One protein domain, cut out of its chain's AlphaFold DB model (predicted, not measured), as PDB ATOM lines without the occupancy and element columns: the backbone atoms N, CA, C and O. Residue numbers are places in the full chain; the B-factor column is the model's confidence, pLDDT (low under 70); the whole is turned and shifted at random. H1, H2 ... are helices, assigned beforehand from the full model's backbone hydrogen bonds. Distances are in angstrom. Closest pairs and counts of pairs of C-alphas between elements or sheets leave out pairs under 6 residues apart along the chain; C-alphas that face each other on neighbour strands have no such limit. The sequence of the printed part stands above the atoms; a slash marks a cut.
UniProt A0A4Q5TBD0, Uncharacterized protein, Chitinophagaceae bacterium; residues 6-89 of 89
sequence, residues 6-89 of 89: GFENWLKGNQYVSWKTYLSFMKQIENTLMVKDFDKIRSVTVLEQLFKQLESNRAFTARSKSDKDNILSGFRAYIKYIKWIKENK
ATOM      1  N   GLY A   6     156.824 173.974 220.378       92.56
ATOM      2  CA  GLY A   6     155.599 174.062 221.180       92.56
ATOM      3  C   GLY A   6     154.318 174.017 220.334       92.56
ATOM      4  O   GLY A   6     153.349 173.365 220.717       92.56
ATOM      5  N   PHE A   7     154.337 174.630 219.147       95.12
ATOM      6  CA  PHE A   7     153.211 174.575 218.213       95.12
ATOM      7  C   PHE A   7     153.052 173.174 217.614       95.12
ATOM      8  O   PHE A   7     151.938 172.674 217.517       95.12
ATOM      9  N   GLU A   8     154.159 172.507 217.277       95.56
ATOM     10  CA  GLU A   8     154.163 171.110 216.835       95.56
ATOM     11  C   GLU A   8     153.518 170.186 217.874       95.56
ATOM     12  O   GLU A   8     152.624 169.408 217.541       95.56
ATOM     13  N   ASN A   9     153.938 170.293 219.136       94.94
ATOM     14  CA  ASN A   9     153.380 169.491 220.222       94.94
ATOM     15  C   ASN A   9     151.883 169.758 220.405       94.94
ATOM     16  O   ASN A   9     151.104 168.819 220.554       94.94
ATOM     17  N   TRP A  10     151.470 171.026 220.331       96.12
ATOM     18  CA  TRP A  10     150.062 171.399 220.416       96.12
ATOM     19  C   TRP A  10     149.237 170.832 219.252       96.12
ATOM     20  O   TRP A  10     148.167 170.273 219.485       96.12
ATOM     21  N   LEU A  11     149.739 170.890 218.014       96.38
ATOM     22  CA  LEU A  11     149.073 170.298 216.847       96.38
ATOM     23  C   LEU A  11     148.891 168.784 217.005       96.38
ATOM     24  O   LEU A  11     147.803 168.268 216.751       96.38
ATOM     25  N   LYS A  12     149.938 168.081 217.455       95.31
ATOM     26  CA  LYS A  12     149.884 166.634 217.717       95.31
ATOM     27  C   LYS A  12     148.884 166.299 218.823       95.31
ATOM     28  O   LYS A  12     148.066 165.404 218.641       95.31
ATOM     29  N   GLY A  13     148.910 167.044 219.929       94.19
ATOM     30  CA  GLY A  13     147.977 166.868 221.047       94.19
ATOM     31  C   GLY A  13     146.515 167.128 220.669       94.19
ATOM     32  O   GLY A  13     145.625 166.485 221.209       94.19
ATOM     33  N   ASN A  14     146.267 168.008 219.694       93.69
ATOM     34  CA  ASN A  14     144.932 168.307 219.159       93.69
ATOM     35  C   ASN A  14     144.577 167.477 217.906       93.69
ATOM     36  O   ASN A  14     143.662 167.843 217.172       93.69
ATOM     37  N   GLN A  15     145.301 166.384 217.633       91.88
ATOM     38  CA  GLN A  15     145.019 165.433 216.546       91.88
ATOM     39  C   GLN A  15     144.986 166.038 215.126       91.88
ATOM     40  O   GLN A  15     144.307 165.533 214.230       91.88
ATOM     41  N   TYR A  16     145.772 167.087 214.864       91.25
ATOM     42  CA  TYR A  16     145.951 167.600 213.503       91.25
ATOM     43  C   TYR A  16     146.786 166.611 212.671       91.25
ATOM     44  O   TYR A  16     148.015 166.603 212.744       91.25
ATOM     45  N   VAL A  17     146.124 165.801 211.835       85.81
ATOM     46  CA  VAL A  17     146.760 164.765 210.987       85.81
ATOM     47  C   VAL A  17     147.879 165.344 210.108       85.81
ATOM     48  O   VAL A  17     148.947 164.751 209.972       85.81
ATOM     49  N   SER A  18     147.684 166.557 209.587       91.44
ATOM     50  CA  SER A  18     148.626 167.235 208.688       91.44
ATOM     51  C   SER A  18     149.576 168.205 209.401       91.44
ATOM     52  O   SER A  18     149.998 169.193 208.805       91.44
ATOM     53  N   TRP A  19     149.932 167.972 210.671       93.25
ATOM     54  CA  TRP A  19     150.750 168.900 211.475       93.25
ATOM     55  C   TRP A  19     152.051 169.356 210.784       93.25
ATOM     56  O   TRP A  19     152.412 170.529 210.874       93.25
ATOM     57  N   LYS A  20     152.719 168.480 210.017       93.62
ATOM     58  CA  LYS A  20     153.912 168.838 209.219       93.62
ATOM     59  C   LYS A  20     153.616 169.941 208.201       93.62
ATOM     60  O   LYS A  20     154.418 170.856 208.024       93.62
ATOM     61  N   THR A  21     152.455 169.873 207.561       94.44
ATOM     62  CA  THR A  21     151.986 170.867 206.596       94.44
ATOM     63  C   THR A  21     151.748 172.212 207.280       94.44
ATOM     64  O   THR A  21     152.202 173.237 206.778       94.44
ATOM     65  N   TYR A  22     151.148 172.219 208.473       94.25
ATOM     66  CA  TYR A  22     150.952 173.442 209.259       94.25
ATOM     67  C   TYR A  22     152.287 174.110 209.631       94.25
ATOM     68  O   TYR A  22     152.423 175.325 209.491       94.25
ATOM     69  N   LEU A  23     153.302 173.327 210.018       94.56
ATOM     70  CA  LEU A  23     154.659 173.844 210.241       94.56
ATOM     71  C   LEU A  23     155.285 174.402 208.955       94.56
ATOM     72  O   LEU A  23     155.974 175.421 208.990       94.56
ATOM     73  N   SER A  24     155.039 173.761 207.807       94.62
ATOM     74  CA  SER A  24     155.514 174.262 206.514       94.62
ATOM     75  C   SER A  24     154.890 175.616 206.161       94.62
ATOM     76  O   SER A  24     155.598 176.502 205.684       94.62
ATOM     77  N   PHE A  25     153.604 175.819 206.472       95.44
ATOM     78  CA  PHE A  25     152.933 177.099 206.258       95.44
ATOM     79  C   PHE A  25     153.550 178.209 207.103       95.44
ATOM     80  O   PHE A  25     153.708 179.313 206.594       95.44
ATOM     81  N   MET A  26     153.980 177.926 208.338       95.38
ATOM     82  CA  MET A  26     154.626 178.943 209.180       95.38
ATOM     83  C   MET A  26     155.903 179.479 208.538       95.38
ATOM     84  O   MET A  26     156.077 180.691 208.444       95.38
ATOM     85  N   LYS A  27     156.738 178.589 207.988       92.44
ATOM     86  CA  LYS A  27     157.944 178.986 207.244       92.44
ATOM     87  C   LYS A  27     157.609 179.807 205.999       92.44
ATOM     88  O   LYS A  27     158.309 180.760 205.673       92.44
ATOM     89  N   GLN A  28     156.541 179.447 205.286       93.94
ATOM     90  CA  GLN A  28     156.107 180.216 204.117       93.94
ATOM     91  C   GLN A  28     155.636 181.620 204.504       93.94
ATOM     92  O   GLN A  28     155.968 182.578 203.811       93.94
ATOM     93  N   ILE A  29     154.890 181.750 205.601       95.19
ATOM     94  CA  ILE A  29     154.400 183.032 206.116       95.19
ATOM     95  C   ILE A  29     155.570 183.912 206.560       95.19
ATOM     96  O   ILE A  29     155.633 185.068 206.149       95.19
ATOM     97  N   GLU A  30     156.515 183.354 207.323       94.19
ATOM     98  CA  GLU A  30     157.744 184.034 207.753       94.19
ATOM     99  C   GLU A  30     158.494 184.624 206.550       94.19
ATOM    100  O   GLU A  30     158.764 185.824 206.512       94.19
ATOM    101  N   ASN A  31     158.724 183.808 205.517       93.12
ATOM    102  CA  ASN A  31     159.391 184.241 204.289       93.12
ATOM    103  C   ASN A  31     158.580 185.278 203.497       93.12
ATOM    104  O   ASN A  31     159.152 186.193 202.913       93.12
ATOM    105  N   THR A  32     157.252 185.145 203.465       95.12
ATOM    106  CA  THR A  32     156.371 186.047 202.702       95.12
ATOM    107  C   THR A  32     156.281 187.429 203.346       95.12
ATOM    108  O   THR A  32     156.198 188.439 202.645       95.12
ATOM    109  N   LEU A  33     156.291 187.482 204.679       95.44
ATOM    110  CA  LEU A  33     156.217 188.721 205.450       95.44
ATOM    111  C   LEU A  33     157.596 189.316 205.771       95.44
ATOM    112  O   LEU A  33     157.658 190.462 206.205       95.44
ATOM    113  N   MET A  34     158.681 188.559 205.564       94.25
ATOM    114  CA  MET A  34     160.059 188.933 205.915       94.25
ATOM    115  C   MET A  34     160.221 189.326 207.393       94.25
ATOM    116  O   MET A  34     160.991 190.221 207.744       94.25
ATOM    117  N   VAL A  35     159.480 188.659 208.280       92.94
ATOM    118  CA  VAL A  35     159.496 188.944 209.718       92.94
ATOM    119  C   VAL A  35     160.526 188.055 210.395       92.94
ATOM    120  O   VAL A  35     160.340 186.846 210.504       92.94
ATOM    121  N   LYS A  36     161.605 188.665 210.882       89.44
ATOM    122  CA  LYS A  36     162.624 187.968 211.669       89.44
ATOM    123  C   LYS A  36     162.034 187.466 212.990       89.44
ATOM    124  O   LYS A  36     161.253 188.172 213.622       89.44
ATOM    125  N   ASP A  37     162.467 186.280 213.426       90.31
ATOM    126  CA  ASP A  37     162.098 185.699 214.724       90.31
ATOM    127  C   ASP A  37     160.569 185.557 214.905       90.31
ATOM    128  O   ASP A  37     160.034 185.704 216.007       90.31
ATOM    129  N   PHE A  38     159.842 185.275 213.815       93.00
ATOM    130  CA  PHE A  38     158.379 185.157 213.823       93.00
ATOM    131  C   PHE A  38     157.878 184.154 214.880       93.00
ATOM    132  O   PHE A  38     156.866 184.374 215.550       93.00
ATOM    133  N   ASP A  39     158.606 183.055 215.078       92.00
ATOM    134  CA  ASP A  39     158.300 182.007 216.053       92.00
ATOM    135  C   ASP A  39     158.404 182.469 217.519       92.00
ATOM    136  O   ASP A  39     157.884 181.796 218.416       92.00
ATOM    137  N   LYS A  40     159.027 183.626 217.780       93.06
ATOM    138  CA  LYS A  40     159.129 184.249 219.109       93.06
ATOM    139  C   LYS A  40     157.986 185.214 219.412       93.06
ATOM    140  O   LYS A  40     157.830 185.615 220.564       93.06
ATOM    141  N   ILE A  41     157.150 185.561 218.433       93.81
ATOM    142  CA  ILE A  41     156.006 186.450 218.655       93.81
ATOM    143  C   ILE A  41     154.981 185.740 219.554       93.81
ATOM    144  O   ILE A  41     154.483 184.655 219.243       93.81
ATOM    145  N   ARG A  42     154.679 186.357 220.703       93.19
ATOM    146  CA  ARG A  42     153.684 185.875 221.686       93.19
ATOM    147  C   ARG A  42     152.459 186.786 221.808       93.19
ATOM    148  O   ARG A  42     151.503 186.431 222.488       93.19
ATOM    149  N   SER A  43     152.474 187.950 221.157       95.81
ATOM    150  CA  SER A  43     151.333 188.869 221.143       95.81
ATOM    151  C   SER A  43     150.329 188.454 220.074       95.81
ATOM    152  O   SER A  43     150.613 188.525 218.880       95.81
ATOM    153  N   VAL A  44     149.134 188.058 220.511       95.31
ATOM    154  CA  VAL A  44     148.003 187.739 219.627       95.31
ATOM    155  C   VAL A  44     147.669 188.917 218.713       95.31
ATOM    156  O   VAL A  44     147.502 188.721 217.517       95.31
ATOM    157  N   THR A  45     147.634 190.136 219.253       97.00
ATOM    158  CA  THR A  45     147.322 191.347 218.482       97.00
ATOM    159  C   THR A  45     148.328 191.577 217.356       97.00
ATOM    160  O   THR A  45     147.929 191.889 216.238       97.00
ATOM    161  N   VAL A  46     149.624 191.361 217.615       96.94
ATOM    162  CA  VAL A  46     150.665 191.460 216.576       96.94
ATOM    163  C   VAL A  46     150.462 190.386 215.508       96.94
ATOM    164  O   VAL A  46     150.544 190.675 214.319       96.94
ATOM    165  N   LEU A  47     150.138 189.151 215.901       97.62
ATOM    166  CA  LEU A  47     149.876 188.076 214.940       97.62
ATOM    167  C   LEU A  47     148.628 188.343 214.090       97.62
ATOM    168  O   LEU A  47     148.639 188.055 212.899       97.62
ATOM    169  N   GLU A  48     147.573 188.923 214.662       97.75
ATOM    170  CA  GLU A  48     146.365 189.320 213.927       97.75
ATOM    171  C   GLU A  48     146.638 190.481 212.950       97.75
ATOM    172  O   GLU A  48     146.072 190.513 211.858       97.75
ATOM    173  N   GLN A  49     147.544 191.404 213.286       97.75
ATOM    174  CA  GLN A  49     148.019 192.429 212.348       97.75
ATOM    175  C   GLN A  49     148.828 191.815 211.198       97.75
ATOM    176  O   GLN A  49     148.558 192.111 210.035       97.75
ATOM    177  N   LEU A  50     149.764 190.910 211.503       97.94
ATOM    178  CA  LEU A  50     150.545 190.183 210.497       97.94
ATOM    179  C   LEU A  50     149.661 189.311 209.598       97.94
ATOM    180  O   LEU A  50     149.934 189.178 208.407       97.94
ATOM    181  N   PHE A  51     148.576 188.756 210.140       97.75
ATOM    182  CA  PHE A  51     147.570 188.032 209.368       97.75
ATOM    183  C   PHE A  51     146.924 188.936 208.309       97.75
ATOM    184  O   PHE A  51     146.943 188.601 207.126       97.75
ATOM    185  N   LYS A  52     146.450 190.127 208.699       97.56
ATOM    186  CA  LYS A  52     145.888 191.117 207.759       97.56
ATOM    187  C   LYS A  52     146.921 191.611 206.736       97.56
ATOM    188  O   LYS A  52     146.597 191.855 205.572       97.56
ATOM    189  N   GLN A  53     148.178 191.751 207.154       97.06
ATOM    190  CA  GLN A  53     149.273 192.112 206.253       97.06
ATOM    191  C   GLN A  53     149.542 191.007 205.224       97.06
ATOM    192  O   GLN A  53     149.781 191.306 204.057       97.06
ATOM    193  N   LEU A  54     149.464 189.734 205.621       97.31
ATOM    194  CA  LEU A  54     149.609 188.610 204.699       97.31
ATOM    195  C   LEU A  54     148.503 188.624 203.643       97.31
ATOM    196  O   LEU A  54     148.798 188.487 202.460       97.31
ATOM    197  N   GLU A  55     147.253 188.851 204.052       96.44
ATOM    198  CA  GLU A  55     146.096 188.894 203.146       96.44
ATOM    199  C   GLU A  55     146.203 189.988 202.072       96.44
ATOM    200  O   GLU A  55     145.685 189.813 200.971       96.44
ATOM    201  N   SER A  56     146.910 191.083 202.358       95.69
ATOM    202  CA  SER A  56     147.159 192.176 201.406       95.69
ATOM    203  C   SER A  56     148.523 192.099 200.702       95.69
ATOM    204  O   SER A  56     148.800 192.891 199.799       95.69
ATOM    205  N   ASN A  57     149.382 191.137 201.055       97.00
ATOM    206  CA  ASN A  57     150.715 191.000 200.472       97.00
ATOM    207  C   ASN A  57     150.640 190.555 199.000       97.00
ATOM    208  O   ASN A  57     150.044 189.531 198.677       97.00
ATOM    209  N   ARG A  58     151.303 191.287 198.093       94.06
ATOM    210  CA  ARG A  58     151.261 191.028 196.640       94.06
ATOM    211  C   ARG A  58     151.734 189.624 196.242       94.06
ATOM    212  O   ARG A  58     151.133 189.005 195.367       94.06
ATOM    213  N   ALA A  59     152.804 189.120 196.857       92.62
ATOM    214  CA  ALA A  59     153.319 187.784 196.559       92.62
ATOM    215  C   ALA A  59     152.366 186.691 197.067       92.62
ATOM    216  O   ALA A  59     152.213 185.649 196.432       92.62
ATOM    217  N   PHE A  60     151.689 186.944 198.189       95.75
ATOM    218  CA  PHE A  60     150.667 186.046 198.714       95.75
ATOM    219  C   PHE A  60     149.401 186.043 197.852       95.75
ATOM    220  O   PHE A  60     148.902 184.980 197.491       95.75
ATOM    221  N   THR A  61     148.888 187.218 197.482       94.88
ATOM    222  CA  THR A  61     147.624 187.353 196.743       94.88
ATOM    223  C   THR A  61     147.683 186.748 195.344       94.88
ATOM    224  O   THR A  61     146.659 186.234 194.882       94.88
ATOM    225  N   ALA A  62     148.870 186.724 194.728       95.81
ATOM    226  CA  ALA A  62     149.145 186.081 193.443       95.81
ATOM    227  C   ALA A  62     149.023 184.541 193.460       95.81
ATOM    228  O   ALA A  62     148.957 183.924 192.399       95.81
ATOM    229  N   ARG A  63     148.982 183.904 194.639       95.19
ATOM    230  CA  ARG A  63     148.800 182.449 194.769       95.19
ATOM    231  C   ARG A  63     147.368 182.018 194.450       95.19
ATOM    232  O   ARG A  63     146.418 182.808 194.514       95.19
ATOM    233  N   SER A  64     147.201 180.726 194.160       97.19
ATOM    234  CA  SER A  64     145.883 180.127 193.937       97.19
ATOM    235  C   SER A  64     145.003 180.248 195.186       97.19
ATOM    236  O   SER A  64     145.493 180.316 196.313       97.19
ATOM    237  N   LYS A  65     143.678 180.273 195.000       95.75
ATOM    238  CA  LYS A  65     142.729 180.375 196.118       95.75
ATOM    239  C   LYS A  65     142.927 179.255 197.146       95.75
ATOM    240  O   LYS A  65     143.042 179.542 198.328       95.75
ATOM    241  N   SER A  66     143.037 178.009 196.681       96.00
ATOM    242  CA  SER A  66     143.232 176.850 197.559       96.00
ATOM    243  C   SER A  66     144.527 176.946 198.372       96.00
ATOM    244  O   SER A  66     144.512 176.672 199.570       96.00
ATOM    245  N   ASP A  67     145.630 177.390 197.759       94.62
ATOM    246  CA  ASP A  67     146.901 177.556 198.468       94.62
ATOM    247  C   ASP A  67     146.812 178.664 199.530       94.62
ATOM    248  O   ASP A  67     147.217 178.469 200.677       94.62
ATOM    249  N   LYS A  68     146.181 179.797 199.190       96.75
ATOM    250  CA  LYS A  68     145.915 180.876 200.152       96.75
ATOM    251  C   LYS A  68     145.082 180.384 201.332       96.75
ATOM    252  O   LYS A  68     145.482 180.593 202.474       96.75
ATOM    253  N   ASP A  69     143.970 179.702 201.076       96.38
ATOM    254  CA  ASP A  69     143.072 179.208 202.126       96.38
ATOM    255  C   ASP A  69     143.789 178.234 203.077       96.38
ATOM    256  O   ASP A  69     143.644 178.331 204.301       96.38
ATOM    257  N   ASN A  70     144.632 177.354 202.531       95.25
ATOM    258  CA  ASN A  70     145.451 176.426 203.308       95.25
ATOM    259  C   ASN A  70     146.467 177.153 204.204       95.25
ATOM    260  O   ASN A  70     146.560 176.867 205.402       95.25
ATOM    261  N   ILE A  71     147.190 178.134 203.661       96.50
ATOM    262  CA  ILE A  71     148.177 178.914 204.422       96.50
ATOM    263  C   ILE A  71     147.493 179.743 205.516       96.50
ATOM    264  O   ILE A  71     147.956 179.752 206.660       96.50
ATOM    265  N   LEU A  72     146.360 180.388 205.209       97.44
ATOM    266  CA  LEU A  72     145.578 181.142 206.194       97.44
ATOM    267  C   LEU A  72     145.032 180.229 207.296       97.44
ATOM    268  O   LEU A  72     145.033 180.619 208.462       97.44
ATOM    269  N   SER A  73     144.605 179.007 206.964       96.00
ATOM    270  CA  SER A  73     144.229 177.991 207.957       96.00
ATOM    271  C   SER A  73     145.395 177.662 208.893       96.00
ATOM    272  O   SER A  73     145.230 177.658 210.117       96.00
ATOM    273  N   GLY A  74     146.599 177.495 208.336       96.00
ATOM    274  CA  GLY A  74     147.832 177.339 209.105       96.00
ATOM    275  C   GLY A  74     148.065 178.487 210.086       96.00
ATOM    276  O   GLY A  74     148.288 178.258 211.276       96.00
ATOM    277  N   PHE A  75     147.964 179.728 209.608       97.75
ATOM    278  CA  PHE A  75     148.183 180.916 210.434       97.75
ATOM    279  C   PHE A  75     147.125 181.048 211.539       97.75
ATOM    280  O   PHE A  75     147.461 181.268 212.704       97.75
ATOM    281  N   ARG A  76     145.845 180.818 211.226       97.69
ATOM    282  CA  ARG A  76     144.768 180.816 212.232       97.69
ATOM    283  C   ARG A  76     145.019 179.778 213.327       97.69
ATOM    284  O   ARG A  76     144.817 180.082 214.502       97.69
ATOM    285  N   ALA A  77     145.504 178.587 212.972       97.00
ATOM    286  CA  ALA A  77     145.869 177.567 213.953       97.00
ATOM    287  C   ALA A  77     147.031 178.015 214.856       97.00
ATOM    288  O   ALA A  77     146.979 177.788 216.063       97.00
ATOM    289  N   TYR A  78     148.034 178.709 214.312       97.19
ATOM    290  CA  TYR A  78     149.123 179.265 215.118       97.19
ATOM    291  C   TYR A  78     148.639 180.354 216.086       97.19
ATOM    292  O   TYR A  78     148.988 180.331 217.264       97.19
ATOM    293  N   ILE A  79     147.761 181.259 215.639       97.38
ATOM    294  CA  ILE A  79     147.136 182.263 216.518       97.38
ATOM    295  C   ILE A  79     146.337 181.578 217.634       97.38
ATOM    296  O   ILE A  79     146.442 181.975 218.795       97.38
ATOM    297  N   LYS A  80     145.571 180.528 217.306       96.88
ATOM    298  CA  LYS A  80     144.817 179.733 218.288       96.88
ATOM    299  C   LYS A  80     145.737 179.090 219.329       96.88
ATOM    300  O   LYS A  80     145.434 179.157 220.515       96.88
ATOM    301  N   TYR A  81     146.870 178.534 218.910       96.31
ATOM    302  CA  TYR A  81     147.887 178.010 219.821       96.31
ATOM    303  C   TYR A  81     148.426 179.088 220.776       96.31
ATOM    304  O   TYR A  81     148.492 178.864 221.980       96.31
ATOM    305  N   ILE A  82     148.759 180.278 220.270       96.69
ATOM    306  CA  ILE A  82     149.267 181.374 221.111       96.69
ATOM    307  C   ILE A  82     148.200 181.866 222.104       96.69
ATOM    308  O   ILE A  82     148.536 182.140 223.257       96.69
ATOM    309  N   LYS A  83     146.921 181.922 221.698       96.06
ATOM    310  CA  LYS A  83     145.786 182.186 222.606       96.06
ATOM    311  C   LYS A  83     145.708 181.128 223.711       96.06
ATOM    312  O   LYS A  83     145.722 181.487 224.883       96.06
ATOM    313  N   TRP A  84     145.763 179.847 223.344       95.81
ATOM    314  CA  TRP A  84     145.736 178.731 224.294       95.81
ATOM    315  C   TRP A  84     146.868 178.807 225.331       95.81
ATOM    316  O   TRP A  84     146.605 178.660 226.520       95.81
ATOM    317  N   ILE A  85     148.108 179.116 224.925       94.19
ATOM    318  CA  ILE A  85     149.221 179.299 225.880       94.19
ATOM    319  C   ILE A  85     148.920 180.418 226.879       94.19
ATOM    320  O   ILE A  85     149.277 180.305 228.046       94.19
ATOM    321  N   LYS A  86     148.325 181.525 226.419       91.12
ATOM    322  CA  LYS A  86     148.028 182.682 227.272       91.12
ATOM    323  C   LYS A  86     146.942 182.369 228.304       91.12
ATOM    324  O   LYS A  86     146.994 182.909 229.397       91.12
ATOM    325  N   GLU A  87     145.978 181.529 227.942       91.56
ATOM    326  CA  GLU A  87     144.853 181.135 228.800       91.56
ATOM    327  C   GLU A  87     145.214 180.025 229.800       91.56
ATOM    328  O   GLU A  87     144.537 179.881 230.810       91.56
ATOM    329  N   ASN A  88     146.267 179.249 229.530       87.62
ATOM    330  CA  ASN A  88     146.704 178.111 230.354       87.62
ATOM    331  C   ASN A  88     148.050 178.385 231.058       87.62
ATOM    332  O   ASN A  88     148.825 177.461 231.309       87.62
ATOM    333  N   LYS A  89     148.340 179.662 231.320       63.47
ATOM    334  CA  LYS A  89     149.494 180.157 232.079       63.47
ATOM    335  C   LYS A  89     149.034 180.730 233.408       63.47
ATOM    336  O   LYS A  89     149.779 180.525 234.387       63.47
TER     337      LYS A  89
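Overview. This is residues 6 to 89 of the 89 residues of an uncharacterized protein of Chitinophagaceae bacterium (UniProt A0A4Q5TBD0). The long helix H5 and the shorter H3 run side by side in opposite ways, and H2 crosses over them on one face. H1 folds back from the beginning of H2 as a short helical hairpin, and little H4 sits where the chain turns from H3 into H5. The printed part has 84 residues with five named helices, H1 to H5 in chain order, and no named strand; the class is all helix. It is compact, with a radius of gyration of the C-alphas of 12.5 A and spans of 37 by 27 by 17 A.

Along the chain. Find C-alpha 65 at (142.729, 180.375, 196.118); from there H5, residues 65 to 87, runs 32.8 A to C-alpha 87 at (144.853, 181.135, 228.800). H3 is residues 44 to 56, 18.8 A long, and H2 is residues 19 to 33, 21.4 A long. H1, residues 6 to 13, begins at C-alpha 6 at (155.599, 174.062, 221.180) and spans 10.5 A; H4 is residues 58 to 61, 5.2 A.

Arrangement. Begin with H5, which with H2 is a hub, each touching three helices. H3 touches H5 at a shallow tilt of 8 degrees, opposite ways; their closest C-alphas, Val 44 and Ile 79, are 6.4 A apart. H2 touches residues 71 to 75 of H5 alone, about perpendicular at 80 degrees, closest at the C-alphas of Tyr 22 and Gly 74, 5.0 A. With residues 19 to 23 alone H2 touches H1, at 31 degrees, closest at the C-alphas of Leu 11 and Trp 19, 5.8 A. H4 is close to but not clearly touching H5, closest at the C-alphas of Phe 60 and Lys 68, 7.2 A. H1 and H3 are apart. In H1, H2, H3 and H5 every O i to N i+4 pair is within hydrogen-bond range; H4 is too short for such a pair.

Size, cuts and confidence. Look to Ala 62 and Lys 89 for the two C-alphas farthest apart, 39.1 A. The printed part has no cut and no long link; residues 61 to 66 stand free. Residue 89, the chain's last, is under 70 in pLDDT.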